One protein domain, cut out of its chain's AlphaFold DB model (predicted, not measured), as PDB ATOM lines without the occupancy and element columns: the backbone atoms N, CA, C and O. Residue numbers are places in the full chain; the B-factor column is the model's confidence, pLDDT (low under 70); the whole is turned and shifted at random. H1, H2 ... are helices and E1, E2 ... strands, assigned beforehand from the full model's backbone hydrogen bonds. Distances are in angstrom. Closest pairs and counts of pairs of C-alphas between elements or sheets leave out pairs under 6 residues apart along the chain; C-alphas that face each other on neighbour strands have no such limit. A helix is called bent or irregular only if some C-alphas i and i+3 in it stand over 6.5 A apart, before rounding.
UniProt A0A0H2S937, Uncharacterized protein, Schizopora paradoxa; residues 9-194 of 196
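This is residues 9 to 194 of the 196 residues of an uncharacterized protein of Schizopora paradoxa (UniProt A0A0H2S937). The chain is wound in stacked turns, like a short solenoid: the parallel strands E1, E3, E5, E7 and E8 stand side by side in one wall, and after each of E1, E3, E5 and E7 the chain folds back through a second layer over one face of it, made of the small sheet E2, E4, E6 and the long helix H3. E9 adds an antiparallel strand at one edge of the wall, H4 follows it beyond H3, and the wall's other face is bare. The printed part has 186 residues with four named helices and nine named strands, in the order E1, E2, H1, E3, H2, E4, E5, E6, E7, H3, E8, E9, H4; the large sheet, in the order E1, E3, E5, E7, E8, E9, is mixed, and the small one is all parallel. The class is mixed, helices and strands; the whole is compact, with a radius of gyration of the C-alphas of 16.9 A and spans of 51 by 34 by 33 A.

The large sheet holds E1, residues 9 to 13, from C-alpha 9 at (-3.569, -28.108, -8.370); E3, residues 50 to 55; E5, residues 90 to 95, 17.0 A long; E7, residues 118 to 123; E8, residues 153 to 158, 16.6 A; and E9, residues 169 to 173. The small sheet holds E2, residues 28 to 30; E4, residues 75 to 80; and E6, residues 98 to 103, 16.4 A. H1 is residues 32 to 38 and H2 residues 66 to 70. H3, residues 125 to 144, is the longest helix at 28.6 A, beginning at C-alpha 125 at (11.880, -27.432, -28.799). H4, residues 175 to 192, is 26.7 A long and ends at C-alpha 192 at (27.902, -22.764, -28.514).

The large sheet is twisted, with E1 and E9 as edge strands. E5 and E7 are parallel at 4 degrees, with N 93 and O 120 within hydrogen-bond range at 2.8 A. E7 and E8 are parallel at 11 degrees, with N 121 and O 155 at 2.8 A. E8 and E9 are a hairpin, antiparallel at 159 degrees, with N 154 and O 172 at 2.8 A. H3 lies over E7 at a height over the sheet of 9.6 A and runs along the strands, at 9 degrees to E7 on the local plane. E7, H3 and E8 form a strand-helix-strand unit, two parallel neighbour strands joined through a helix, with a right-handed crossover. H4 is on the same face as H3, over E8 and E9, and stands up from the sheet. H3 and H4 touch, closest at the C-alphas of Gly 132 and Cys 181, 4.5 A, opposite ways at a steep tilt of 45 degrees. In the small sheet E4 and E6 are parallel at 29 degrees, with N 76 and O 98 at 2.8 A. The closest C-alphas of E6 and H3 are those of His 98 and Ala 127, 4.9 A apart. H1 is at the small sheet's level, and H2 is on neither sheet. H3 has a kink of 35 degrees near residue 132 and is only just irregular, with C-alphas 126 and 129 7.0 A apart. Every O i to N i+4 pair is within hydrogen-bond range in H1 and H2, against 14 of 16 in H3 and 12 of 14 in H4.

The two C-alphas farthest apart are those of Asp 64 and Gly 146, 52.7 A. The printed part has no cut. The links E1 to E2, H1 to E3 and E6 to E7 are long. Residues 189 to 194, of which 189 to 192 belong to H4, stand free. The mean pLDDT of the printed part is 84.2; it is under 70 at residue 20 and residues 22 to 25, 59 to 73, 105 to 110, 161 to 167 and 188 to 194.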
ATOM      1  N   LEU A   9      -3.877 -29.526  -8.336       98.06
ATOM      2  CA  LEU A   9      -3.569 -28.108  -8.370       98.06
ATOM      3  C   LEU A   9      -3.029 -27.753  -9.753       98.06
ATOM      4  O   LEU A   9      -1.904 -28.104 -10.106       98.06
ATOM      5  N   HIS A  10      -3.815 -26.994 -10.513       98.00
ATOM      6  CA  HIS A  10      -3.382 -26.398 -11.773       98.00
ATOM      7  C   HIS A  10      -3.211 -24.894 -11.585       98.00
ATOM      8  O   HIS A  10      -4.178 -24.163 -11.375       98.00
ATOM      9  N   VAL A  11      -1.965 -24.442 -11.664       96.81
ATOM     10  CA  VAL A  11      -1.586 -23.032 -11.639       96.81
ATOM     11  C   VAL A  11      -1.245 -22.599 -13.055       96.81
ATOM     12  O   VAL A  11      -0.395 -23.195 -13.715       96.81
ATOM     13  N   LYS A  12      -1.913 -21.546 -13.516       96.44
ATOM     14  CA  LYS A  12      -1.673 -20.922 -14.813       96.44
ATOM     15  C   LYS A  12      -1.262 -19.478 -14.576       96.44
ATOM     16  O   LYS A  12      -2.038 -18.716 -14.002       96.44
ATOM     17  N   VAL A  13      -0.047 -19.134 -14.987       93.88
ATOM     18  CA  VAL A  13       0.569 -17.824 -14.753       93.88
ATOM     19  C   VAL A  13       0.930 -17.152 -16.072       93.88
ATOM     20  O   VAL A  13       1.373 -17.790 -17.029       93.88
ATOM     21  N   CYS A  14       0.714 -15.847 -16.106       90.19
ATOM     22  CA  CYS A  14       1.144 -14.925 -17.145       90.19
ATOM     23  C   CYS A  14       1.564 -13.620 -16.463       90.19
ATOM     24  O   CYS A  14       1.188 -13.379 -15.317       90.19
ATOM     25  N   GLY A  15       2.329 -12.789 -17.159       82.25
ATOM     26  CA  GLY A  15       2.840 -11.550 -16.592       82.25
ATOM     27  C   GLY A  15       3.348 -10.600 -17.663       82.25
ATOM     28  O   GLY A  15       3.190 -10.851 -18.862       82.25
ATOM     29  N   ASP A  16       3.980  -9.530 -17.200       76.62
ATOM     30  CA  ASP A  16       4.527  -8.472 -18.041       76.62
ATOM     31  C   ASP A  16       6.033  -8.650 -18.265       76.62
ATOM     32  O   ASP A  16       6.772  -9.109 -17.389       76.62
ATOM     33  N   VAL A  17       6.505  -8.252 -19.447       77.69
ATOM     34  CA  VAL A  17       7.936  -8.267 -19.786       77.69
ATOM     35  C   VAL A  17       8.681  -7.276 -18.900       77.69
ATOM     36  O   VAL A  17       8.307  -6.104 -18.816       77.69
ATOM     37  N   ARG A  18       9.779  -7.726 -18.291       76.56
ATOM     38  CA  ARG A  18      10.721  -6.869 -17.569       76.56
ATOM     39  C   ARG A  18      11.986  -6.695 -18.416       76.56
ATOM     40  O   ARG A  18      12.439  -7.626 -19.077       76.56
ATOM     41  N   LYS A  19      12.562  -5.491 -18.392       73.00
ATOM     42  CA  LYS A  19      13.891  -5.200 -18.944       73.00
ATOM     43  C   LYS A  19      14.734  -4.585 -17.833       73.00
ATOM     44  O   LYS A  19      14.345  -3.559 -17.269       73.00
ATOM     45  N   THR A  20      15.837  -5.226 -17.470       62.81
ATOM     46  CA  THR A  20      16.852  -4.610 -16.611       62.81
ATOM     47  C   THR A  20      17.696  -3.663 -17.462       62.81
ATOM     48  O   THR A  20      17.923  -3.910 -18.638       62.81
ATOM     49  N   TYR A  21      18.066  -2.504 -16.919       70.00
ATOM     50  CA  TYR A  21      18.996  -1.586 -17.582       70.00
ATOM     51  C   TYR A  21      20.418  -1.927 -17.122       70.00
ATOM     52  O   TYR A  21      20.598  -2.145 -15.917       70.00
ATOM     53  N   PRO A  22      21.431  -1.899 -18.010       66.62
ATOM     54  CA  PRO A  22      21.505  -1.155 -19.280       66.62
ATOM     55  C   PRO A  22      20.919  -1.868 -20.515       66.62
ATOM     56  O   PRO A  22      20.530  -3.023 -20.461       66.62
ATOM     57  N   GLU A  23      20.821  -1.131 -21.628       60.34
ATOM     58  CA  GLU A  23      20.076  -1.467 -22.859       60.34
ATOM     59  C   GLU A  23      20.417  -2.818 -23.521       60.34
ATOM     60  O   GLU A  23      19.608  -3.286 -24.329       60.34
ATOM     61  N   ASP A  24      21.541  -3.428 -23.134       62.03
ATOM     62  CA  ASP A  24      22.079  -4.696 -23.641       62.03
ATOM     63  C   ASP A  24      21.466  -5.951 -22.985       62.03
ATOM     64  O   ASP A  24      21.676  -7.055 -23.487       62.03
ATOM     65  N   ASP A  25      20.710  -5.817 -21.888       66.69
ATOM     66  CA  ASP A  25      20.058  -6.970 -21.259       66.69
ATOM     67  C   ASP A  25      18.859  -7.450 -22.093       66.69
ATOM     68  O   ASP A  25      17.967  -6.673 -22.468       66.69
ATOM     69  N   GLU A  26      18.816  -8.759 -22.348       71.56
ATOM     70  CA  GLU A  26      17.694  -9.415 -23.013       71.56
ATOM     71  C   GLU A  26      16.424  -9.264 -22.163       71.56
ATOM     72  O   GLU A  26      16.417  -9.485 -20.948       71.56
ATOM     73  N   ALA A  27      15.328  -8.854 -22.801       77.81
ATOM     74  CA  ALA A  27      14.045  -8.740 -22.125       77.81
ATOM     75  C   ALA A  27      13.578 -10.132 -21.673       77.81
ATOM     76  O   ALA A  27      13.627 -11.077 -22.454       77.81
ATOM     77  N   TYR A  28      13.094 -10.263 -20.440       82.25
ATOM     78  CA  TYR A  28      12.658 -11.547 -19.892       82.25
ATOM     79  C   TYR A  28      11.301 -11.422 -19.205       82.25
ATOM     80  O   TYR A  28      10.879 -10.346 -18.770       82.25
ATOM     81  N   LEU A  29      10.596 -12.544 -19.104       87.12
ATOM     82  CA  LEU A  29       9.334 -12.634 -18.380       87.12
ATOM     83  C   LEU A  29       9.599 -13.292 -17.025       87.12
ATOM     84  O   LEU A  29       9.960 -14.462 -16.963       87.12
ATOM     85  N   SER A  30       9.436 -12.552 -15.930       89.19
ATOM     86  CA  SER A  30       9.540 -13.122 -14.584       89.19
ATOM     87  C   SER A  30       8.154 -13.524 -14.104       89.19
ATOM     88  O   SER A  30       7.295 -12.654 -14.009       89.19
ATOM     89  N   LEU A  31       7.945 -14.818 -13.843       91.75
ATOM     90  CA  LEU A  31       6.693 -15.367 -13.297       91.75
ATOM     91  C   LEU A  31       6.856 -15.936 -11.878       91.75
ATOM     92  O   LEU A  31       5.924 -16.520 -11.324       91.75
ATOM     93  N   SER A  32       8.057 -15.841 -11.305       90.88
ATOM     94  CA  SER A  32       8.357 -16.382  -9.978       90.88
ATOM     95  C   SER A  32       7.538 -15.711  -8.882       90.88
ATOM     96  O   SER A  32       6.965 -16.406  -8.053       90.88
ATOM     97  N   GLU A  33       7.415 -14.380  -8.910       90.25
ATOM     98  CA  GLU A  33       6.649 -13.631  -7.904       90.25
ATOM     99  C   GLU A  33       5.166 -14.042  -7.909       90.25
ATOM    100  O   GLU A  33       4.544 -14.189  -6.854       90.25
ATOM    101  N   GLU A  34       4.602 -14.285  -9.092       93.50
ATOM    102  CA  GLU A  34       3.230 -14.736  -9.281       93.50
ATOM    103  C   GLU A  34       3.029 -16.137  -8.699       93.50
ATOM    104  O   GLU A  34       2.066 -16.355  -7.961       93.50
ATOM    105  N   VAL A  35       3.940 -17.078  -8.972       93.50
ATOM    106  CA  VAL A  35       3.872 -18.437  -8.407       93.50
ATOM    107  C   VAL A  35       4.039 -18.413  -6.888       93.50
ATOM    108  O   VAL A  35       3.234 -19.020  -6.174       93.50
ATOM    109  N   ASP A  36       5.022 -17.664  -6.393       91.25
ATOM    110  CA  ASP A  36       5.322 -17.534  -4.967       91.25
ATOM    111  C   ASP A  36       4.152 -16.895  -4.211       91.25
ATOM    112  O   ASP A  36       3.867 -17.263  -3.075       91.25
ATOM    113  N   SER A  37       3.397 -15.990  -4.847       92.44
ATOM    114  CA  SER A  37       2.193 -15.403  -4.250       92.44
ATOM    115  C   SER A  37       1.055 -16.415  -4.047       92.44
ATOM    116  O   SER A  37       0.236 -16.244  -3.137       92.44
ATOM    117  N   ILE A  38       1.010 -17.485  -4.851       93.69
ATOM    118  CA  ILE A  38      -0.015 -18.538  -4.787       93.69
ATOM    119  C   ILE A  38       0.394 -19.623  -3.783       93.69
ATOM    120  O   ILE A  38      -0.426 -20.034  -2.953       93.69
ATOM    121  N   ILE A  39       1.650 -20.076  -3.855       93.19
ATOM    122  CA  ILE A  39       2.201 -21.186  -3.062       93.19
ATOM    123  C   ILE A  39       3.331 -20.648  -2.177       93.19
ATOM    124  O   ILE A  39       4.497 -20.641  -2.546       93.19
ATOM    125  N   GLN A  40       2.950 -20.208  -0.983       90.62
ATOM    126  CA  GLN A  40       3.813 -19.586   0.023       90.62
ATOM    127  C   GLN A  40       4.249 -20.570   1.117       90.62
ATOM    128  O   GLN A  40       5.338 -20.434   1.670       90.62
ATOM    129  N   TYR A  41       3.394 -21.540   1.464       90.12
ATOM    130  CA  TYR A  41       3.605 -22.441   2.598       90.12
ATOM    131  C   TYR A  41       3.211 -23.887   2.276       90.12
ATOM    132  O   TYR A  41       2.214 -24.138   1.597       90.12
ATOM    133  N   ASP A  42       3.932 -24.833   2.873       88.69
ATOM    134  CA  ASP A  42       3.713 -26.284   2.777       88.69
ATOM    135  C   ASP A  42       2.347 -26.752   3.318       88.69
ATOM    136  O   ASP A  42       1.784 -27.759   2.892       88.69
ATOM    137  N   THR A  43       1.757 -25.975   4.222       91.19
ATOM    138  CA  THR A  43       0.432 -26.236   4.806       91.19
ATOM    139  C   THR A  43      -0.747 -25.756   3.949       91.19
ATOM    140  O   THR A  43      -1.908 -26.009   4.297       91.19
ATOM    141  N   GLN A  44      -0.512 -25.055   2.832       94.06
ATOM    142  CA  GLN A  44      -1.610 -24.566   1.985       94.06
ATOM    143  C   GLN A  44      -2.283 -25.686   1.192       94.06
ATOM    144  O   GLN A  44      -3.503 -25.650   1.023       94.06
ATOM    145  N   PHE A  45      -1.504 -26.674   0.746       95.62
ATOM    146  CA  PHE A  45      -1.933 -27.719  -0.186       95.62
ATOM    147  C   PHE A  45      -1.439 -29.112   0.246       95.62
ATOM    148  O   PHE A  45      -0.772 -29.804  -0.521       95.62
ATOM    149  N   PRO A  46      -1.768 -29.561   1.470       94.62
ATOM    150  CA  PRO A  46      -1.114 -30.710   2.094       94.62
ATOM    151  C   PRO A  46      -1.434 -32.064   1.450       94.62
ATOM    152  O   PRO A  46      -0.830 -33.041   1.850       94.62
ATOM    153  N   ARG A  47      -2.405 -32.154   0.528       96.94
ATOM    154  CA  ARG A  47      -2.859 -33.414  -0.099       96.94
ATOM    155  C   ARG A  47      -2.752 -33.420  -1.622       96.94
ATOM    156  O   ARG A  47      -3.314 -34.301  -2.273       96.94
ATOM    157  N   VAL A  48      -2.117 -32.404  -2.205       98.19
ATOM    158  CA  VAL A  48      -2.015 -32.303  -3.660       98.19
ATOM    159  C   VAL A  48      -1.091 -33.402  -4.160       98.19
ATOM    160  O   VAL A  48       0.090 -33.408  -3.844       98.19
ATOM    161  N   GLU A  49      -1.634 -34.307  -4.970       98.44
ATOM    162  CA  GLU A  49      -0.877 -35.386  -5.610       98.44
ATOM    163  C   GLU A  49      -0.486 -35.027  -7.050       98.44
ATOM    164  O   GLU A  49       0.508 -35.534  -7.576       98.44
ATOM    165  N   ARG A  50      -1.283 -34.166  -7.700       98.75
ATOM    166  CA  ARG A  50      -1.103 -33.713  -9.085       98.75
ATOM    167  C   ARG A  50      -0.887 -32.210  -9.108       98.75
ATOM    168  O   ARG A  50      -1.784 -31.457  -8.740       98.75
ATOM    169  N   PHE A  51       0.283 -31.783  -9.562       98.50
ATOM    170  CA  PHE A  51       0.616 -30.374  -9.712       98.50
ATOM    171  C   PHE A  51       0.941 -30.057 -11.168       98.50
ATOM    172  O   PHE A  51       1.872 -30.620 -11.747       98.50
ATOM    173  N   ARG A  52       0.180 -29.133 -11.757       98.44
ATOM    174  CA  ARG A  52       0.417 -28.604 -13.099       98.44
ATOM    175  C   ARG A  52       0.739 -27.121 -13.028       98.44
ATOM    176  O   ARG A  52      -0.064 -26.341 -12.522       98.44
ATOM    177  N   LEU A  53       1.867 -26.742 -13.612       97.88
ATOM    178  CA  LEU A  53       2.295 -25.361 -13.762       97.88
ATOM    179  C   LEU A  53       2.337 -24.992 -15.247       97.88
ATOM    180  O   LEU A  53       3.067 -25.594 -16.035       97.88
ATOM    181  N   GLU A  54       1.526 -24.014 -15.633       96.56
ATOM    182  CA  GLU A  54       1.435 -23.506 -16.999       96.56
ATOM    183  C   GLU A  54       1.941 -22.063 -17.058       96.56
ATOM    184  O   GLU A  54       1.294 -21.156 -16.534       96.56
ATOM    185  N   ALA A  55       3.087 -21.864 -17.706       93.56
ATOM    186  CA  ALA A  55       3.697 -20.559 -17.925       93.56
ATOM    187  C   ALA A  55       3.356 -20.046 -19.326       93.56
ATOM    188  O   ALA A  55       3.812 -20.602 -20.328       93.56
ATOM    189  N   ILE A  56       2.560 -18.981 -19.397       89.12
ATOM    190  CA  ILE A  56       2.148 -18.374 -20.662       89.12
ATOM    191  C   ILE A  56       3.088 -17.213 -20.994       89.12
ATOM    192  O   ILE A  56       3.012 -16.147 -20.385       89.12
ATOM    193  N   GLY A  57       3.940 -17.411 -21.994       79.62
ATOM    194  CA  GLY A  57       4.654 -16.334 -22.666       79.62
ATOM    195  C   GLY A  57       3.699 -15.450 -23.469       79.62
ATOM    196  O   GLY A  57       2.658 -15.910 -23.957       79.62
ATOM    197  N   LEU A  58       4.054 -14.176 -23.623       71.56
ATOM    198  CA  LEU A  58       3.258 -13.228 -24.390       71.56
ATOM    199  C   LEU A  58       3.292 -13.583 -25.880       71.56
ATOM    200  O   LEU A  58       4.299 -13.407 -26.559       71.56
ATOM    201  N   ASN A  59       2.147 -14.008 -26.411       57.22
ATOM    202  CA  ASN A  59       1.886 -13.989 -27.848       57.22
ATOM    203  C   ASN A  59       1.549 -12.546 -28.256       57.22
ATOM    204  O   ASN A  59       0.406 -12.247 -28.608       57.22
ATOM    205  N   ILE A  60       2.512 -11.625 -28.162       50.72
ATOM    206  CA  ILE A  60       2.375 -10.357 -28.889       50.72
ATOM    207  C   ILE A  60       2.293 -10.767 -30.370       50.72
ATOM    208  O   ILE A  60       2.978 -11.702 -30.765       50.72
ATOM    209  N   GLY A  61       1.362 -10.225 -31.154       48.75
ATOM    210  CA  GLY A  61       1.043 -10.726 -32.500       48.75
ATOM    211  C   GLY A  61       2.187 -10.598 -33.517       48.75
ATOM    212  O   GLY A  61       3.359 -10.822 -33.221       48.75
ATOM    213  N   ALA A  62       1.866 -10.226 -34.760       44.59
ATOM    214  CA  ALA A  62       2.900  -9.703 -35.649       44.59
ATOM    215  C   ALA A  62       3.468  -8.446 -34.973       44.59
ATOM    216  O   ALA A  62       2.806  -7.418 -34.929       44.59
ATOM    217  N   ALA A  63       4.618  -8.593 -34.326       46.31
ATOM    218  CA  ALA A  63       5.323  -7.516 -33.665       46.31
ATOM    219  C   ALA A  63       5.554  -6.389 -34.682       46.31
ATOM    220  O   ALA A  63       6.207  -6.612 -35.702       46.31
ATOM    221  N   ASP A  64       4.996  -5.206 -34.419       51.53
ATOM    222  CA  ASP A  64       5.183  -4.023 -35.270       51.53
ATOM    223  C   ASP A  64       6.592  -3.415 -35.105       51.53
ATOM    224  O   ASP A  64       7.015  -2.589 -35.915       51.53
ATOM    225  N   ASP A  65       7.347  -3.851 -34.088       50.88
ATOM    226  CA  ASP A  65       8.725  -3.438 -33.838       50.88
ATOM    227  C   ASP A  65       9.641  -4.598 -33.390       50.88
ATOM    228  O   ASP A  65       9.205  -5.675 -32.980       50.88
ATOM    229  N   VAL A  66      10.953  -4.372 -33.518       51.19
ATOM    230  CA  VAL A  66      12.017  -5.346 -33.209       51.19
ATOM    231  C   VAL A  66      12.031  -5.717 -31.719       51.19
ATOM    232  O   VAL A  66      12.240  -6.881 -31.381       51.19
ATOM    233  N   TYR A  67      11.705  -4.767 -30.839       50.78
ATOM    234  CA  TYR A  67      11.644  -4.980 -29.391       50.78
ATOM    235  C   TYR A  67      10.551  -5.982 -29.003       50.78
ATOM    236  O   TYR A  67      10.748  -6.825 -28.127       50.78
ATOM    237  N   SER A  68       9.416  -5.958 -29.703       52.06
ATOM    238  CA  SER A  68       8.334  -6.919 -29.525       52.06
ATOM    239  C   SER A  68       8.669  -8.312 -30.079       52.06
ATOM    240  O   SER A  68       8.015  -9.264 -29.658       52.06
ATOM    241  N   MET A  69       9.649  -8.474 -30.980       51.12
ATOM    242  CA  MET A  69      10.145  -9.800 -31.396       51.12
ATOM    243  C   MET A  69      11.163 -10.384 -30.412       51.12
ATOM    244  O   MET A  69      11.152 -11.591 -30.177       51.12
ATOM    245  N   GLU A  70      12.033  -9.556 -29.837       52.88
ATOM    246  CA  GLU A  70      13.018  -9.982 -28.832       52.88
ATOM    247  C   GLU A  70      12.328 -10.386 -27.524       52.88
ATOM    248  O   GLU A  70      12.587 -11.462 -26.989       52.88
ATOM    249  N   ALA A  71      11.327  -9.617 -27.086       51.75
ATOM    250  CA  ALA A  71      10.504  -9.957 -25.925       51.75
ATOM    251  C   ALA A  71       9.693 -11.262 -26.083       51.75
ATOM    252  O   ALA A  71       9.309 -11.871 -25.088       51.75
ATOM    253  N   GLN A  72       9.433 -11.714 -27.318       56.56
ATOM    254  CA  GLN A  72       8.799 -13.015 -27.591       56.56
ATOM    255  C   GLN A  72       9.771 -14.197 -27.481       56.56
ATOM    256  O   GLN A  72       9.332 -15.348 -27.431       56.56
ATOM    257  N   ARG A  73      11.081 -13.934 -27.508       64.75
ATOM    258  CA  ARG A  73      12.135 -14.958 -27.481       64.75
ATOM    259  C   ARG A  73      12.821 -15.080 -26.132       64.75
ATOM    260  O   ARG A  73      13.381 -16.141 -25.867       64.75
ATOM    261  N   GLY A  74      12.739 -14.035 -25.314       75.69
ATOM    262  CA  GLY A  74      13.352 -14.001 -24.000       75.69
ATOM    263  C   GLY A  74      12.902 -15.140 -23.078       75.69
ATOM    264  O   GLY A  74      11.788 -15.669 -23.216       75.69
ATOM    265  N   PRO A  75      13.755 -15.527 -22.116       86.62
ATOM    266  CA  PRO A  75      13.445 -16.582 -21.168       86.62
ATOM    267  C   PRO A  75      12.273 -16.200 -20.255       86.62
ATOM    268  O   PRO A  75      12.061 -15.035 -19.904       86.62
ATOM    269  N   ILE A  76      11.512 -17.213 -19.839       90.94
ATOM    270  CA  ILE A  76      10.473 -17.103 -18.817       90.94
ATOM    271  C   ILE A  76      11.046 -17.658 -17.518       90.94
ATOM    272  O   ILE A  76      11.034 -18.870 -17.302       90.94
ATOM    273  N   SER A  77      11.540 -16.779 -16.653       91.44
ATOM    274  CA  SER A  77      12.032 -17.170 -15.335       91.44
ATOM    275  C   SER A  77      10.863 -17.639 -14.471       91.44
ATOM    276  O   SER A  77       9.889 -16.905 -14.274       91.44
ATOM    277  N   LEU A  78      10.941 -18.882 -13.994       92.50
ATOM    278  CA  LEU A  78       9.846 -19.547 -13.297       92.50
ATOM    279  C   LEU A  78      10.360 -20.301 -12.070       92.50
ATOM    280  O   LEU A  78      11.199 -21.193 -12.181       92.50
ATOM    281  N   SER A  79       9.811 -20.002 -10.900       92.94
ATOM    282  CA  SER A  79      10.082 -20.772  -9.684       92.94
ATOM    283  C   SER A  79       9.078 -21.912  -9.544       92.94
ATOM    284  O   SER A  79       7.871 -21.725  -9.674       92.94
ATOM    285  N   VAL A  80       9.580 -23.124  -9.308       95.69
ATOM    286  CA  VAL A  80       8.792 -24.355  -9.212       95.69
ATOM    287  C   VAL A  80       8.755 -24.809  -7.743       95.69
ATOM    288  O   VAL A  80       9.753 -25.327  -7.229       95.69
ATOM    289  N   PRO A  81       7.617 -24.658  -7.039       94.81
ATOM    290  CA  PRO A  81       7.534 -24.817  -5.585       94.81
ATOM    291  C   PRO A  81       7.253 -26.263  -5.143       94.81
ATOM    292  O   PRO A  81       6.466 -26.497  -4.230       94.81
ATOM    293  N   LEU A  82       7.892 -27.262  -5.765       95.31
ATOM    294  CA  LEU A  82       7.646 -28.678  -5.434       95.31
ATOM    295  C   LEU A  82       7.957 -29.016  -3.968       95.31
ATOM    296  O   LEU A  82       7.290 -29.855  -3.375       95.31
ATOM    297  N   ALA A  83       8.936 -28.341  -3.368       93.00
ATOM    298  CA  ALA A  83       9.301 -28.533  -1.968       93.00
ATOM    299  C   ALA A  83       8.209 -28.073  -0.975       93.00
ATOM    300  O   ALA A  83       8.216 -28.491   0.179       93.00
ATOM    301  N   LEU A  84       7.264 -27.236  -1.421       93.50
ATOM    302  CA  LEU A  84       6.091 -26.807  -0.649       93.50
ATOM    303  C   LEU A  84       4.864 -27.700  -0.892       93.50
ATOM    304  O   LEU A  84       3.781 -27.415  -0.388       93.50
ATOM    305  N   LEU A  85       4.999 -28.767  -1.682       95.06
ATOM    306  CA  LEU A  85       3.900 -29.656  -2.045       95.06
ATOM    307  C   LEU A  85       4.282 -31.107  -1.700       95.06
ATOM    308  O   LEU A  85       4.624 -31.881  -2.592       95.06
ATOM    309  N   PRO A  86       4.259 -31.485  -0.408       93.12
ATOM    310  CA  PRO A  86       4.925 -32.693   0.097       93.12
ATOM    311  C   PRO A  86       4.361 -34.018  -0.438       93.12
ATOM    312  O   PRO A  86       5.081 -35.011  -0.459       93.12
ATOM    313  N   ASP A  87       3.106 -34.030  -0.889       96.00
ATOM    314  CA  ASP A  87       2.413 -35.235  -1.363       96.00
ATOM    315  C   ASP A  87       2.386 -35.351  -2.902       96.00
ATOM    316  O   ASP A  87       1.775 -36.279  -3.446       96.00
ATOM    317  N   VAL A  88       3.045 -34.434  -3.629       97.94
ATOM    318  CA  VAL A  88       3.033 -34.443  -5.098       97.94
ATOM    319  C   VAL A  88       3.769 -35.659  -5.639       97.94
ATOM    320  O   VAL A  88       4.947 -35.873  -5.370       97.94
ATOM    321  N   LYS A  89       3.067 -36.401  -6.497       98.25
ATOM    322  CA  LYS A  89       3.571 -37.563  -7.242       98.25
ATOM    323  C   LYS A  89       3.670 -37.269  -8.732       98.25
ATOM    324  O   LYS A  89       4.557 -37.774  -9.416       98.25
ATOM    325  N   HIS A  90       2.762 -36.443  -9.247       98.56
ATOM    326  CA  HIS A  90       2.666 -36.135 -10.665       98.56
ATOM    327  C   HIS A  90       2.896 -34.646 -10.885       98.56
ATOM    328  O   HIS A  90       2.084 -33.818 -10.470       98.56
ATOM    329  N   PHE A  91       3.992 -34.314 -11.561       98.56
ATOM    330  CA  PHE A  91       4.328 -32.943 -11.912       98.56
ATOM    331  C   PHE A  91       4.188 -32.721 -13.419       98.56
ATOM    332  O   PHE A  91       4.662 -33.529 -14.219       98.56
ATOM    333  N   ALA A  92       3.559 -31.618 -13.814       98.44
ATOM    334  CA  ALA A  92       3.463 -31.197 -15.203       98.44
ATOM    335  C   ALA A  92       3.907 -29.740 -15.370       98.44
ATOM    336  O   ALA A  92       3.389 -28.856 -14.691       98.44
ATOM    337  N   LEU A  93       4.816 -29.488 -16.312       97.81
ATOM    338  CA  LEU A  93       5.243 -28.153 -16.726       97.81
ATOM    339  C   LEU A  93       4.848 -27.931 -18.186       97.81
ATOM    340  O   LEU A  93       5.265 -28.690 -19.061       97.81
ATOM    341  N   SER A  94       4.075 -26.884 -18.461       96.12
ATOM    342  CA  SER A  94       3.720 -26.504 -19.829       96.12
ATOM    343  C   SER A  94       4.014 -25.039 -20.110       96.12
ATOM    344  O   SER A  94       3.718 -24.180 -19.282       96.12
ATOM    345  N   SER A  95       4.544 -24.735 -21.291       92.75
ATOM    346  CA  SER A  95       4.744 -23.362 -21.740       92.75
ATOM    347  C   SER A  95       4.675 -23.234 -23.258       92.75
ATOM    348  O   SER A  95       5.032 -24.154 -23.997       92.75
ATOM    349  N   ASN A  96       4.205 -22.083 -23.730       88.19
ATOM    350  CA  ASN A  96       4.280 -21.652 -25.130       88.19
ATOM    351  C   ASN A  96       5.528 -20.794 -25.431       88.19
ATOM    352  O   ASN A  96       5.715 -20.421 -26.585       88.19
ATOM    353  N   GLY A  97       6.346 -20.464 -24.425       88.19
ATOM    354  CA  GLY A  97       7.587 -19.698 -24.572       88.19
ATOM    355  C   GLY A  97       8.815 -20.502 -24.150       88.19
ATOM    356  O   GLY A  97       8.818 -21.728 -24.270       88.19
ATOM    357  N   HIS A  98       9.851 -19.815 -23.660       89.44
ATOM    358  CA  HIS A  98      11.124 -20.417 -23.258       89.44
ATOM    359  C   HIS A  98      11.286 -20.470 -21.729       89.44
ATOM    360  O   HIS A  98      11.970 -19.620 -21.164       89.44
ATOM    361  N   PRO A  99      10.616 -21.400 -21.020       92.50
ATOM    362  CA  PRO A  99      10.728 -21.486 -19.569       92.50
ATOM    363  C   PRO A  99      12.158 -21.796 -19.127       92.50
ATOM    364  O   PRO A  99      12.752 -22.765 -19.594       92.50
ATOM    365  N   ASP A 100      12.632 -21.017 -18.161       93.12
ATOM    366  CA  ASP A 100      13.828 -21.254 -17.358       93.12
ATOM    367  C   ASP A 100      13.383 -21.589 -15.919       93.12
ATOM    368  O   ASP A 100      13.237 -20.700 -15.065       93.12
ATOM    369  N   PRO A 101      13.008 -22.860 -15.669       94.81
ATOM    370  CA  PRO A 101      12.509 -23.283 -14.374       94.81
ATOM    371  C   PRO A 101      13.642 -23.461 -13.358       94.81
ATOM    372  O   PRO A 101      14.644 -24.130 -13.604       94.81
ATOM    373  N   SER A 102      13.414 -22.962 -12.150       93.56
ATOM    374  CA  SER A 102      14.287 -23.146 -10.992       93.56
ATOM    375  C   SER A 102      13.503 -23.709  -9.809       93.56
ATOM    376  O   SER A 102      12.300 -23.494  -9.679       93.56
ATOM    377  N   GLU A 103      14.161 -24.462  -8.927       89.19
ATOM    378  CA  GLU A 103      13.538 -24.860  -7.658       89.19
ATOM    379  C   GLU A 103      13.323 -23.620  -6.785       89.19
ATOM    380  O   GLU A 103      14.190 -22.749  -6.735       89.19
ATOM    381  N   LEU A 104      12.193 -23.541  -6.076       83.06
ATOM    382  CA  LEU A 104      11.974 -22.470  -5.104       83.06
ATOM    383  C   LEU A 104      12.930 -22.618  -3.907       83.06
ATOM    384  O   LEU A 104      12.966 -23.663  -3.253       83.06
ATOM    385  N   TRP A 105      13.664 -21.551  -3.581       68.69
ATOM    386  CA  TRP A 105      14.535 -21.496  -2.405       68.69
ATOM    387  C   TRP A 105      13.778 -20.896  -1.223       68.69
ATOM    388  O   TRP A 105      13.554 -19.690  -1.160       68.69
ATOM    389  N   VAL A 106      13.416 -21.729  -0.249       64.69
ATOM    390  CA  VAL A 106      12.801 -21.265   1.000       64.69
ATOM    391  C   VAL A 106      13.904 -20.984   2.026       64.69
ATOM    392  O   VAL A 106      14.732 -21.845   2.326       64.69
ATOM    393  N   SER A 107      13.936 -19.765   2.566       58.22
ATOM    394  CA  SER A 107      14.869 -19.380   3.631       58.22
ATOM    395  C   SER A 107      14.614 -20.205   4.901       58.22
ATOM    396  O   SER A 107      13.507 -20.187   5.435       58.22
ATOM    397  N   GLY A 108      15.631 -20.916   5.401       61.03
ATOM    398  CA  GLY A 108      15.610 -21.563   6.723       61.03
ATOM    399  C   GLY A 108      16.007 -23.042   6.740       61.03
ATOM    400  O   GLY A 108      16.673 -23.462   7.682       61.03
ATOM    401  N   ALA A 109      15.675 -23.810   5.701       56.69
ATOM    402  CA  ALA A 109      16.194 -25.156   5.429       56.69
ATOM    403  C   ALA A 109      15.693 -25.621   4.049       56.69
ATOM    404  O   ALA A 109      14.537 -25.355   3.721       56.69
ATOM    405  N   PRO A 110      16.500 -26.337   3.244       60.59
ATOM    406  CA  PRO A 110      16.004 -26.934   2.010       60.59
ATOM    407  C   PRO A 110      14.984 -28.027   2.352       60.59
ATOM    408  O   PRO A 110      15.349 -29.093   2.850       60.59
ATOM    409  N   LEU A 111      13.702 -27.755   2.102       74.19
ATOM    410  CA  LEU A 111      12.676 -28.790   2.118       74.19
ATOM    411  C   LEU A 111      12.960 -29.755   0.954       74.19
ATOM    412  O   LEU A 111      13.203 -29.302  -0.169       74.19
ATOM    413  N   PRO A 112      13.002 -31.076   1.193       82.44
ATOM    414  CA  PRO A 112      13.245 -32.021   0.120       82.44
ATOM    415  C   PRO A 112      12.058 -32.013  -0.845       82.44
ATOM    416  O   PRO A 112      10.905 -32.105  -0.434       82.44
ATOM    417  N   VAL A 113      12.351 -31.939  -2.143       90.06
ATOM    418  CA  VAL A 113      11.361 -32.204  -3.194       90.06
ATOM    419  C   VAL A 113      10.806 -33.625  -3.006       90.06
ATOM    420  O   VAL A 113      11.623 -34.540  -2.833       90.06
ATOM    421  N   PRO A 114       9.477 -33.834  -3.069       93.88
ATOM    422  CA  PRO A 114       8.865 -35.154  -2.922       93.88
ATOM    423  C   PRO A 114       9.337 -36.143  -3.995       93.88
ATOM    424  O   PRO A 114       9.865 -35.758  -5.041       93.88
ATOM    425  N   ALA A 115       9.150 -37.437  -3.735       96.12
ATOM    426  CA  ALA A 115       9.425 -38.474  -4.720       96.12
ATOM    427  C   ALA A 115       8.370 -38.426  -5.834       96.12
ATOM    428  O   ALA A 115       7.208 -38.771  -5.622       96.12
ATOM    429  N   LEU A 116       8.782 -38.006  -7.026       97.94
ATOM    430  CA  LEU A 116       7.908 -37.928  -8.188       97.94
ATOM    431  C   LEU A 116       7.793 -39.305  -8.846       97.94
ATOM    432  O   LEU A 116       8.790 -39.991  -9.078       97.94
ATOM    433  N   GLU A 117       6.565 -39.679  -9.190       98.38
ATOM    434  CA  GLU A 117       6.250 -40.860  -9.993       98.38
ATOM    435  C   GLU A 117       6.279 -40.521 -11.485       98.38
ATOM    436  O   GLU A 117       6.797 -41.293 -12.293       98.38
ATOM    437  N   THR A 118       5.758 -39.351 -11.867       98.50
ATOM    438  CA  THR A 118       5.704 -38.928 -13.273       98.50
ATOM    439  C   THR A 118       6.027 -37.453 -13.442       98.50
ATOM    440  O   THR A 118       5.524 -36.615 -12.689       98.50
ATOM    441  N   ILE A 119       6.767 -37.132 -14.501       98.44
ATOM    442  CA  ILE A 119       7.002 -35.757 -14.949       98.44
ATOM    443  C   ILE A 119       6.468 -35.618 -16.374       98.44
ATOM    444  O   ILE A 119       6.779 -36.429 -17.239       98.44
ATOM    445  N   SER A 120       5.653 -34.600 -16.632       98.19
ATOM    446  CA  SER A 120       5.149 -34.272 -17.968       98.19
ATOM    447  C   SER A 120       5.615 -32.885 -18.380       98.19
ATOM    448  O   SER A 120       5.474 -31.928 -17.628       98.19
ATOM    449  N   ILE A 121       6.159 -32.770 -19.582       97.06
ATOM    450  CA  ILE A 121       6.721 -31.531 -20.104       97.06
ATOM    451  C   ILE A 121       6.068 -31.235 -21.447       97.06
ATOM    452  O   ILE A 121       6.103 -32.065 -22.354       97.06
ATOM    453  N   GLU A 122       5.484 -30.052 -21.580       95.75
ATOM    454  CA  GLU A 122       4.869 -29.560 -22.813       95.75
ATOM    455  C   GLU A 122       5.469 -28.198 -23.165       95.75
ATOM    456  O   GLU A 122       5.020 -27.161 -22.685       95.75
ATOM    457  N   ILE A 123       6.526 -28.201 -23.972       92.12
ATOM    458  CA  ILE A 123       7.348 -27.014 -24.244       92.12
ATOM    459  C   ILE A 123       7.728 -26.940 -25.717       92.12
ATOM    460  O   ILE A 123       7.685 -27.939 -26.436       92.12
ATOM    461  N   ILE A 124       8.134 -25.759 -26.170       88.88
ATOM    462  CA  ILE A 124       8.757 -25.608 -27.486       88.88
ATOM    463  C   ILE A 124      10.151 -26.248 -27.491       88.88
ATOM    464  O   ILE A 124      10.847 -26.268 -26.478       88.88
ATOM    465  N   LYS A 125      10.590 -26.736 -28.655       87.12
ATOM    466  CA  LYS A 125      11.880 -27.432 -28.799       87.12
ATOM    467  C   LYS A 125      13.092 -26.642 -28.278       87.12
ATOM    468  O   LYS A 125      14.001 -27.266 -27.742       87.12
ATOM    469  N   SER A 126      13.130 -25.319 -28.446       85.38
ATOM    470  CA  SER A 126      14.260 -24.497 -27.982       85.38
ATOM    471  C   SER A 126      14.417 -24.515 -26.459       85.38
ATOM    472  O   SER A 126      15.540 -24.585 -25.986       85.38
ATOM    473  N   ALA A 127      13.314 -24.602 -25.709       89.94
ATOM    474  CA  ALA A 127      13.320 -24.640 -24.245       89.94
ATOM    475  C   ALA A 127      13.740 -25.995 -23.649       89.94
ATOM    476  O   ALA A 127      13.809 -26.156 -22.430       89.94
ATOM    477  N   ALA A 128      13.967 -27.013 -24.488       92.19
ATOM    478  CA  ALA A 128      14.283 -28.361 -24.022       92.19
ATOM    479  C   ALA A 128      15.580 -28.417 -23.208       92.19
ATOM    480  O   ALA A 128      15.725 -29.313 -22.377       92.19
ATOM    481  N   TRP A 129      16.500 -27.477 -23.432       91.62
ATOM    482  CA  TRP A 129      17.756 -27.400 -22.700       91.62
ATOM    483  C   TRP A 129      17.554 -27.020 -21.228       91.62
ATOM    484  O   TRP A 129      17.830 -27.854 -20.364       91.62
ATOM    485  N   ASP A 130      17.011 -25.833 -20.933       92.56
ATOM    486  CA  ASP A 130      16.806 -25.364 -19.550       92.56
ATOM    487  C   ASP A 130      15.903 -26.306 -18.762       92.56
ATOM    488  O   ASP A 130      16.218 -26.741 -17.651       92.56
ATOM    489  N   VAL A 131      14.803 -26.719 -19.387       95.44
ATOM    490  CA  VAL A 131      13.855 -27.636 -18.762       95.44
ATOM    491  C   VAL A 131      14.470 -29.025 -18.569       95.44
ATOM    492  O   VAL A 131      14.257 -29.656 -17.531       95.44
ATOM    493  N   GLY A 132      15.261 -29.505 -19.532       95.88
ATOM    494  CA  GLY A 132      15.994 -30.764 -19.414       95.88
ATOM    495  C   GLY A 132      16.982 -30.739 -18.250       95.88
ATOM    496  O   GLY A 132      17.015 -31.684 -17.462       95.88
ATOM    497  N   ARG A 133      17.718 -29.637 -18.083       95.31
ATOM    498  CA  ARG A 133      18.652 -29.427 -16.967       95.31
ATOM    499  C   ARG A 133      17.936 -29.396 -15.617       95.31
ATOM    500  O   ARG A 133      18.395 -30.026 -14.663       95.31
ATOM    501  N   PHE A 134      16.806 -28.701 -15.530       96.06
ATOM    502  CA  PHE A 134      15.987 -28.664 -14.319       96.06
ATOM    503  C   PHE A 134      15.495 -30.063 -13.925       96.06
ATOM    504  O   PHE A 134      15.691 -30.499 -12.788       96.06
ATOM    505  N   VAL A 135      14.931 -30.812 -14.878       96.94
ATOM    506  CA  VAL A 135      14.443 -32.177 -14.628       96.94
ATOM    507  C   VAL A 135      15.585 -33.143 -14.312       96.94
ATOM    508  O   VAL A 135      15.425 -33.992 -13.435       96.94
ATOM    509  N   GLU A 136      16.763 -32.985 -14.926       96.38
ATOM    510  CA  GLU A 136      17.966 -33.732 -14.537       96.38
ATOM    511  C   GLU A 136      18.284 -33.542 -13.050       96.38
ATOM    512  O   GLU A 136      18.579 -34.516 -12.350       96.38
ATOM    513  N   GLY A 137      18.192 -32.301 -12.561       94.88
ATOM    514  CA  GLY A 137      18.384 -31.955 -11.154       94.88
ATOM    515  C   GLY A 137      17.407 -32.687 -10.236       94.88
ATOM    516  O   GLY A 137      17.840 -33.326  -9.271       94.88
ATOM    517  N   LEU A 138      16.112 -32.667 -10.571       95.25
ATOM    518  CA  LEU A 138      15.069 -33.365  -9.810       95.25
ATOM    519  C   LEU A 138      15.326 -34.878  -9.749       95.25
ATOM    520  O   LEU A 138      15.392 -35.460  -8.662       95.25
ATOM    521  N   LEU A 139      15.533 -35.511 -10.909       96.12
ATOM    522  CA  LEU A 139      15.738 -36.958 -11.016       96.12
ATOM    523  C   LEU A 139      17.029 -37.405 -10.322       96.12
ATOM    524  O   LEU A 139      17.048 -38.433  -9.643       96.12
ATOM    525  N   THR A 140      18.105 -36.624 -10.441       95.25
ATOM    526  CA  THR A 140      19.384 -36.921  -9.781       95.25
ATOM    527  C   THR A 140      19.249 -36.859  -8.264       95.25
ATOM    528  O   THR A 140      19.709 -37.777  -7.581       95.25
ATOM    529  N   LYS A 141      18.581 -35.831  -7.724       94.12
ATOM    530  CA  LYS A 141      18.316 -35.710  -6.282       94.12
ATOM    531  C   LYS A 141      17.469 -36.876  -5.768       94.12
ATOM    532  O   LYS A 141      17.832 -37.489  -4.769       94.12
ATOM    533  N   GLN A 142      16.396 -37.234  -6.471       94.88
ATOM    534  CA  GLN A 142      15.552 -38.375  -6.101       94.88
ATOM    535  C   GLN A 142      16.332 -39.699  -6.125       94.88
ATOM    536  O   GLN A 142      16.238 -40.503  -5.195       94.88
ATOM    537  N   LYS A 143      17.185 -39.904  -7.139       94.88
ATOM    538  CA  LYS A 143      18.063 -41.079  -7.230       94.88
ATOM    539  C   LYS A 143      19.068 -41.145  -6.077       94.88
ATOM    540  O   LYS A 143      19.271 -42.217  -5.518       94.88
ATOM    541  N   GLN A 144      19.654 -40.013  -5.680       95.19
ATOM    542  CA  GLN A 144      20.578 -39.928  -4.540       95.19
ATOM    543  C   GLN A 144      19.909 -40.239  -3.196       95.19
ATOM    544  O   GLN A 144      20.554 -40.809  -2.319       95.19
ATOM    545  N   ARG A 145      18.621 -39.910  -3.038       94.19
ATOM    546  CA  ARG A 145      17.835 -40.253  -1.839       94.19
ATOM    547  C   ARG A 145      17.402 -41.722  -1.782       94.19
ATOM    548  O   ARG A 145      16.869 -42.149  -0.766       94.19
ATOM    549  N   GLY A 146      17.634 -42.503  -2.841       94.31
ATOM    550  CA  GLY A 146      17.199 -43.902  -2.928       94.31
ATOM    551  C   GLY A 146      15.730 -44.075  -3.332       94.31
ATOM    552  O   GLY A 146      15.214 -45.184  -3.305       94.31
ATOM    553  N   GLU A 147      15.065 -43.004  -3.764       95.06
ATOM    554  CA  GLU A 147      13.640 -42.977  -4.140       95.06
ATOM    555  C   GLU A 147      13.434 -43.235  -5.644       95.06
ATOM    556  O   GLU A 147      12.414 -42.877  -6.234       95.06
ATOM    557  N   TRP A 148      14.432 -43.829  -6.304       94.62
ATOM    558  CA  TRP A 148      14.429 -44.010  -7.756       94.62
ATOM    559  C   TRP A 148      13.347 -44.977  -8.236       94.62
ATOM    560  O   TRP A 148      12.806 -44.805  -9.323       94.62
ATOM    561  N   GLU A 149      13.005 -45.978  -7.422       94.81
ATOM    562  CA  GLU A 149      12.001 -46.982  -7.782       94.81
ATOM    563  C   GLU A 149      10.592 -46.399  -7.926       94.81
ATOM    564  O   GLU A 149       9.805 -46.936  -8.709       94.81
ATOM    565  N   ALA A 150      10.304 -45.297  -7.220       95.12
ATOM    566  CA  ALA A 150       9.033 -44.582  -7.310       95.12
ATOM    567  C   ALA A 150       8.850 -43.912  -8.681       95.12
ATOM    568  O   ALA A 150       7.736 -43.849  -9.197       95.12
ATOM    569  N   PHE A 151       9.943 -43.458  -9.303       97.50
ATOM    570  CA  PHE A 151       9.871 -42.806 -10.601       97.50
ATOM    571  C   PHE A 151       9.548 -43.817 -11.708       97.50
ATOM    572  O   PHE A 151      10.225 -44.835 -11.901       97.50
ATOM    573  N   CYS A 152       8.499 -43.507 -12.460       96.69
ATOM    574  CA  CYS A 152       8.000 -44.323 -13.552       96.69
ATOM    575  C   CYS A 152       8.410 -43.734 -14.901       96.69
ATOM    576  O   CYS A 152       9.057 -44.421 -15.696       96.69
ATOM    577  N   GLU A 153       8.055 -42.474 -15.164       97.69
ATOM    578  CA  GLU A 153       8.067 -41.947 -16.528       97.69
ATOM    579  C   GLU A 153       8.255 -40.426 -16.613       97.69
ATOM    580  O   GLU A 153       7.677 -39.647 -15.852       97.69
ATOM    581  N   LEU A 154       9.027 -40.015 -17.617       98.06
ATOM    582  CA  LEU A 154       9.068 -38.664 -18.159       98.06
ATOM    583  C   LEU A 154       8.352 -38.643 -19.514       98.06
ATOM    584  O   LEU A 154       8.774 -39.317 -20.451       98.06
ATOM    585  N   THR A 155       7.323 -37.813 -19.644       97.88
ATOM    586  CA  THR A 155       6.664 -37.515 -20.917       97.88
ATOM    587  C   THR A 155       7.102 -36.149 -21.429       97.88
ATOM    588  O   THR A 155       7.047 -35.164 -20.699       97.88
ATOM    589  N   VAL A 156       7.479 -36.069 -22.704       96.06
ATOM    590  CA  VAL A 156       7.842 -34.824 -23.390       96.06
ATOM    591  C   VAL A 156       6.969 -34.650 -24.625       96.06
ATOM    592  O   VAL A 156       6.893 -35.537 -25.480       96.06
ATOM    593  N   LYS A 157       6.326 -33.493 -24.731       94.62
ATOM    594  CA  LYS A 157       5.463 -33.083 -25.834       94.62
ATOM    595  C   LYS A 157       5.962 -31.752 -26.392       94.62
ATOM    596  O   LYS A 157       6.155 -30.798 -25.647       94.62
ATOM    597  N   ASP A 158       6.149 -31.699 -27.708       89.00
ATOM    598  CA  ASP A 158       6.431 -30.440 -28.402       89.00
ATOM    599  C   ASP A 158       5.155 -29.590 -28.458       89.00
ATOM    600  O   ASP A 158       4.115 -30.054 -28.938       89.00
ATOM    601  N   ASN A 159       5.238 -28.361 -27.949       84.06
ATOM    602  CA  ASN A 159       4.140 -27.397 -27.923       84.06
ATOM    603  C   ASN A 159       4.202 -26.386 -29.083       84.06
ATOM    604  O   ASN A 159       3.544 -25.346 -29.048       84.06
ATOM    605  N   ASN A 160       5.016 -26.640 -30.112       75.94
ATOM    606  CA  ASN A 160       5.103 -25.753 -31.266       75.94
ATOM    607  C   ASN A 160       3.795 -25.774 -32.089       75.94
ATOM    608  O   ASN A 160       3.482 -26.794 -32.709       75.94
ATOM    609  N   PRO A 161       3.061 -24.650 -32.203       65.06
ATOM    610  CA  PRO A 161       1.801 -24.599 -32.948       65.06
ATOM    611  C   PRO A 161       1.980 -24.825 -34.456       65.06
ATOM    612  O   PRO A 161       1.024 -25.172 -35.140       65.06
ATOM    613  N   LYS A 162       3.203 -24.659 -34.986       66.88
ATOM    614  CA  LYS A 162       3.537 -24.889 -36.405       66.88
ATOM    615  C   LYS A 162       3.788 -26.363 -36.737       66.88
ATOM    616  O   LYS A 162       4.006 -26.702 -37.898       66.88
ATOM    617  N   SER A 163       3.782 -27.239 -35.734       62.59
ATOM    618  CA  SER A 163       3.847 -28.690 -35.908       62.59
ATOM    619  C   SER A 163       2.485 -29.217 -36.391       62.59
ATOM    620  O   SER A 163       1.771 -29.907 -35.661       62.59
ATOM    621  N   GLU A 164       2.091 -28.887 -37.623       50.75
ATOM    622  CA  GLU A 164       0.889 -29.450 -38.239       50.75
ATOM    623  C   GLU A 164       1.054 -30.970 -38.431       50.75
ATOM    624  O   GLU A 164       1.922 -31.438 -39.166       50.75
ATOM    625  N   GLY A 165       0.208 -31.761 -37.764       53.78
ATOM    626  CA  GLY A 165      -0.110 -33.129 -38.193       53.78
ATOM    627  C   GLY A 165       0.309 -34.286 -37.284       53.78
ATOM    628  O   GLY A 165      -0.217 -35.381 -37.459       53.78
ATOM    629  N   CYS A 166       1.180 -34.100 -36.288       53.66
ATOM    630  CA  CYS A 166       1.400 -35.120 -35.256       53.66
ATOM    631  C   CYS A 166       2.103 -34.509 -34.048       53.66
ATOM    632  O   CYS A 166       3.312 -34.285 -34.078       53.66
ATOM    633  N   THR A 167       1.350 -34.258 -32.980       62.03
ATOM    634  CA  THR A 167       1.907 -33.973 -31.658       62.03
ATOM    635  C   THR A 167       2.861 -35.105 -31.282       62.03
ATOM    636  O   THR A 167       2.427 -36.185 -30.876       62.03
ATOM    637  N   ARG A 168       4.170 -34.893 -31.444       77.12
ATOM    638  CA  ARG A 168       5.181 -35.890 -31.081       77.12
ATOM    639  C   ARG A 168       5.325 -35.905 -29.566       77.12
ATOM    640  O   ARG A 168       6.161 -35.204 -29.007       77.12
ATOM    641  N   MET A 169       4.492 -36.713 -28.924       89.06
ATOM    642  CA  MET A 169       4.681 -37.125 -27.544       89.06
ATOM    643  C   MET A 169       5.699 -38.265 -27.505       89.06
ATOM    644  O   MET A 169       5.605 -39.222 -28.278       89.06
ATOM    645  N   LYS A 170       6.684 -38.155 -26.621       94.69
ATOM    646  CA  LYS A 170       7.632 -39.225 -26.314       94.69
ATOM    647  C   LYS A 170       7.625 -39.484 -24.820       94.69
ATOM    648  O   LYS A 170       7.605 -38.542 -24.037       94.69
ATOM    649  N   ALA A 171       7.669 -40.755 -24.465       96.50
ATOM    650  CA  ALA A 171       7.781 -41.224 -23.100       96.50
ATOM    651  C   ALA A 171       9.158 -41.855 -22.888       96.50
ATOM    652  O   ALA A 171       9.677 -42.539 -23.774       96.50
ATOM    653  N   TYR A 172       9.731 -41.615 -21.718       97.19
ATOM    654  CA  TYR A 172      11.032 -42.111 -21.305       97.19
ATOM    655  C   TYR A 172      10.901 -42.696 -19.904       97.19
ATOM    656  O   TYR A 172      10.556 -41.986 -18.960       97.19
ATOM    657  N   ALA A 173      11.175 -43.987 -19.755       96.06
ATOM    658  CA  ALA A 173      11.095 -44.648 -18.464       96.06
ATOM    659  C   ALA A 173      12.432 -44.532 -17.722       96.06
ATOM    660  O   ALA A 173      13.486 -44.815 -18.287       96.06
ATOM    661  N   ARG A 174      12.390 -44.180 -16.433       93.19
ATOM    662  CA  ARG A 174      13.538 -44.280 -15.509       93.19
ATOM    663  C   ARG A 174      14.859 -43.758 -16.084       93.19
ATOM    664  O   ARG A 174      15.007 -42.556 -16.290       93.19
ATOM    665  N   ASP A 175      15.846 -44.630 -16.287       95.56
ATOM    666  CA  ASP A 175      17.187 -44.227 -16.711       95.56
ATOM    667  C   ASP A 175      17.183 -43.597 -18.116       95.56
ATOM    668  O   ASP A 175      17.980 -42.689 -18.358       95.56
ATOM    669  N   ASP A 176      16.231 -43.961 -18.985       97.06
ATOM    670  CA  ASP A 176      16.047 -43.320 -20.295       97.06
ATOM    671  C   ASP A 176      15.620 -41.853 -20.145       97.06
ATOM    672  O   ASP A 176      15.994 -41.010 -20.963       97.06
ATOM    673  N   ALA A 177      14.863 -41.520 -19.091       96.94
ATOM    674  CA  ALA A 177      14.482 -40.139 -18.798       96.94
ATOM    675  C   ALA A 177      15.705 -39.307 -18.409       96.94
ATOM    676  O   ALA A 177      15.898 -38.199 -18.909       96.94
ATOM    677  N   LEU A 178      16.572 -39.865 -17.558       95.38
ATOM    678  CA  LEU A 178      17.813 -39.207 -17.157       95.38
ATOM    679  C   LEU A 178      18.774 -39.059 -18.346       95.38
ATOM    680  O   LEU A 178      19.442 -38.034 -18.484       95.38
ATOM    681  N   GLU A 179      18.838 -40.061 -19.226       96.12
ATOM    682  CA  GLU A 179      19.623 -39.975 -20.455       96.12
ATOM    683  C   GLU A 179      19.073 -38.906 -21.406       96.12
ATOM    684  O   GLU A 179      19.848 -38.135 -21.976       96.12
ATOM    685  N   TRP A 180      17.748 -38.809 -21.552       95.50
ATOM    686  CA  TRP A 180      17.120 -37.752 -22.338       95.50
ATOM    687  C   TRP A 180      17.515 -36.362 -21.831       95.50
ATOM    688  O   TRP A 180      17.914 -35.529 -22.650       95.50
ATOM    689  N   CYS A 181      17.481 -36.144 -20.511       95.06
ATOM    690  CA  CYS A 181      17.872 -34.872 -19.902       95.06
ATOM    691  C   CYS A 181      19.340 -34.534 -20.216       95.06
ATOM    692  O   CYS A 181      19.633 -33.472 -20.759       95.06
ATOM    693  N   LYS A 182      20.254 -35.493 -20.013       93.38
ATOM    694  CA  LYS A 182      21.689 -35.337 -20.323       93.38
ATOM    695  C   LYS A 182      21.962 -35.032 -21.791       93.38
ATOM    696  O   LYS A 182      22.897 -34.301 -22.110       93.38
ATOM    697  N   ARG A 183      21.182 -35.619 -22.704       92.00
ATOM    698  CA  ARG A 183      21.293 -35.336 -24.140       92.00
ATOM    699  C   ARG A 183      20.903 -33.892 -24.452       92.00
ATOM    700  O   ARG A 183      21.546 -33.311 -25.316       92.00
ATOM    701  N   GLN A 184      19.919 -33.317 -23.756       87.81
ATOM    702  CA  GLN A 184      19.574 -31.906 -23.953       87.81
ATOM    703  C   GLN A 184      20.737 -31.004 -23.541       87.81
ATOM    704  O   GLN A 184      21.114 -30.129 -24.315       87.81
ATOM    705  N   SER A 185      21.382 -31.289 -22.406       76.94
ATOM    706  CA  SER A 185      22.553 -30.544 -21.925       76.94
ATOM    707  C   SER A 185      23.709 -30.522 -22.937       76.94
ATOM    708  O   SER A 185      24.311 -29.477 -23.147       76.94
ATOM    709  N   ARG A 186      23.973 -31.642 -23.627       76.94
ATOM    710  CA  ARG A 186      25.054 -31.754 -24.631       76.94
ATOM    711  C   ARG A 186      24.785 -31.009 -25.937       76.94
ATOM    712  O   ARG A 186      25.725 -30.578 -26.589       76.94
ATOM    713  N   ILE A 187      23.518 -30.889 -26.343       70.88
ATOM    714  CA  ILE A 187      23.156 -30.201 -27.592       70.88
ATOM    715  C   ILE A 187      23.551 -28.720 -27.524       70.88
ATOM    716  O   ILE A 187      23.913 -28.146 -28.543       70.88
ATOM    717  N   TYR A 188      23.517 -28.117 -26.335       59.81
ATOM    718  CA  TYR A 188      23.909 -26.723 -26.146       59.81
ATOM    719  C   TYR A 188      25.423 -26.520 -26.274       59.81
ATOM    720  O   TYR A 188      25.844 -25.599 -26.968       59.81
ATOM    721  N   ASP A 189      26.235 -27.419 -25.706       58.31
ATOM    722  CA  ASP A 189      27.699 -27.352 -25.826       58.31
ATOM    723  C   ASP A 189      28.146 -27.386 -27.302       58.31
ATOM    724  O   ASP A 189      29.011 -26.611 -27.705       58.31
ATOM    725  N   ASP A 190      27.506 -28.215 -28.133       55.41
ATOM    726  CA  ASP A 190      27.809 -28.303 -29.569       55.41
ATOM    727  C   ASP A 190      27.324 -27.078 -30.374       55.41
ATOM    728  O   ASP A 190      27.928 -26.738 -31.391       55.41
ATOM    729  N   VAL A 191      26.246 -26.409 -29.947       58.00
ATOM    730  CA  VAL A 191      25.740 -25.185 -30.599       58.00
ATOM    731  C   VAL A 191      26.614 -23.983 -30.241       58.00
ATOM    732  O   VAL A 191      27.003 -23.237 -31.135       58.00
ATOM    733  N   VAL A 192      27.006 -23.841 -28.972       55.72
ATOM    734  CA  VAL A 192      27.902 -22.764 -28.514       55.72
ATOM    735  C   VAL A 192      29.293 -22.891 -29.141       55.72
ATOM    736  O   VAL A 192      29.909 -21.884 -29.476       55.72
ATOM    737  N   LEU A 193      29.787 -24.112 -29.371       51.44
ATOM    738  CA  LEU A 193      31.072 -24.341 -30.045       51.44
ATOM    739  C   LEU A 193      31.053 -24.077 -31.560       51.44
ATOM    740  O   LEU A 193      32.121 -24.039 -32.165       51.44
ATOM    741  N   MET A 194      29.882 -23.904 -32.180       48.47
ATOM    742  CA  MET A 194      29.760 -23.546 -33.601       48.47
ATOM    743  C   MET A 194      29.572 -22.041 -33.847       48.47
ATOM    744  O   MET A 194      29.559 -21.620 -35.004       48.47
TER     745      MET A 194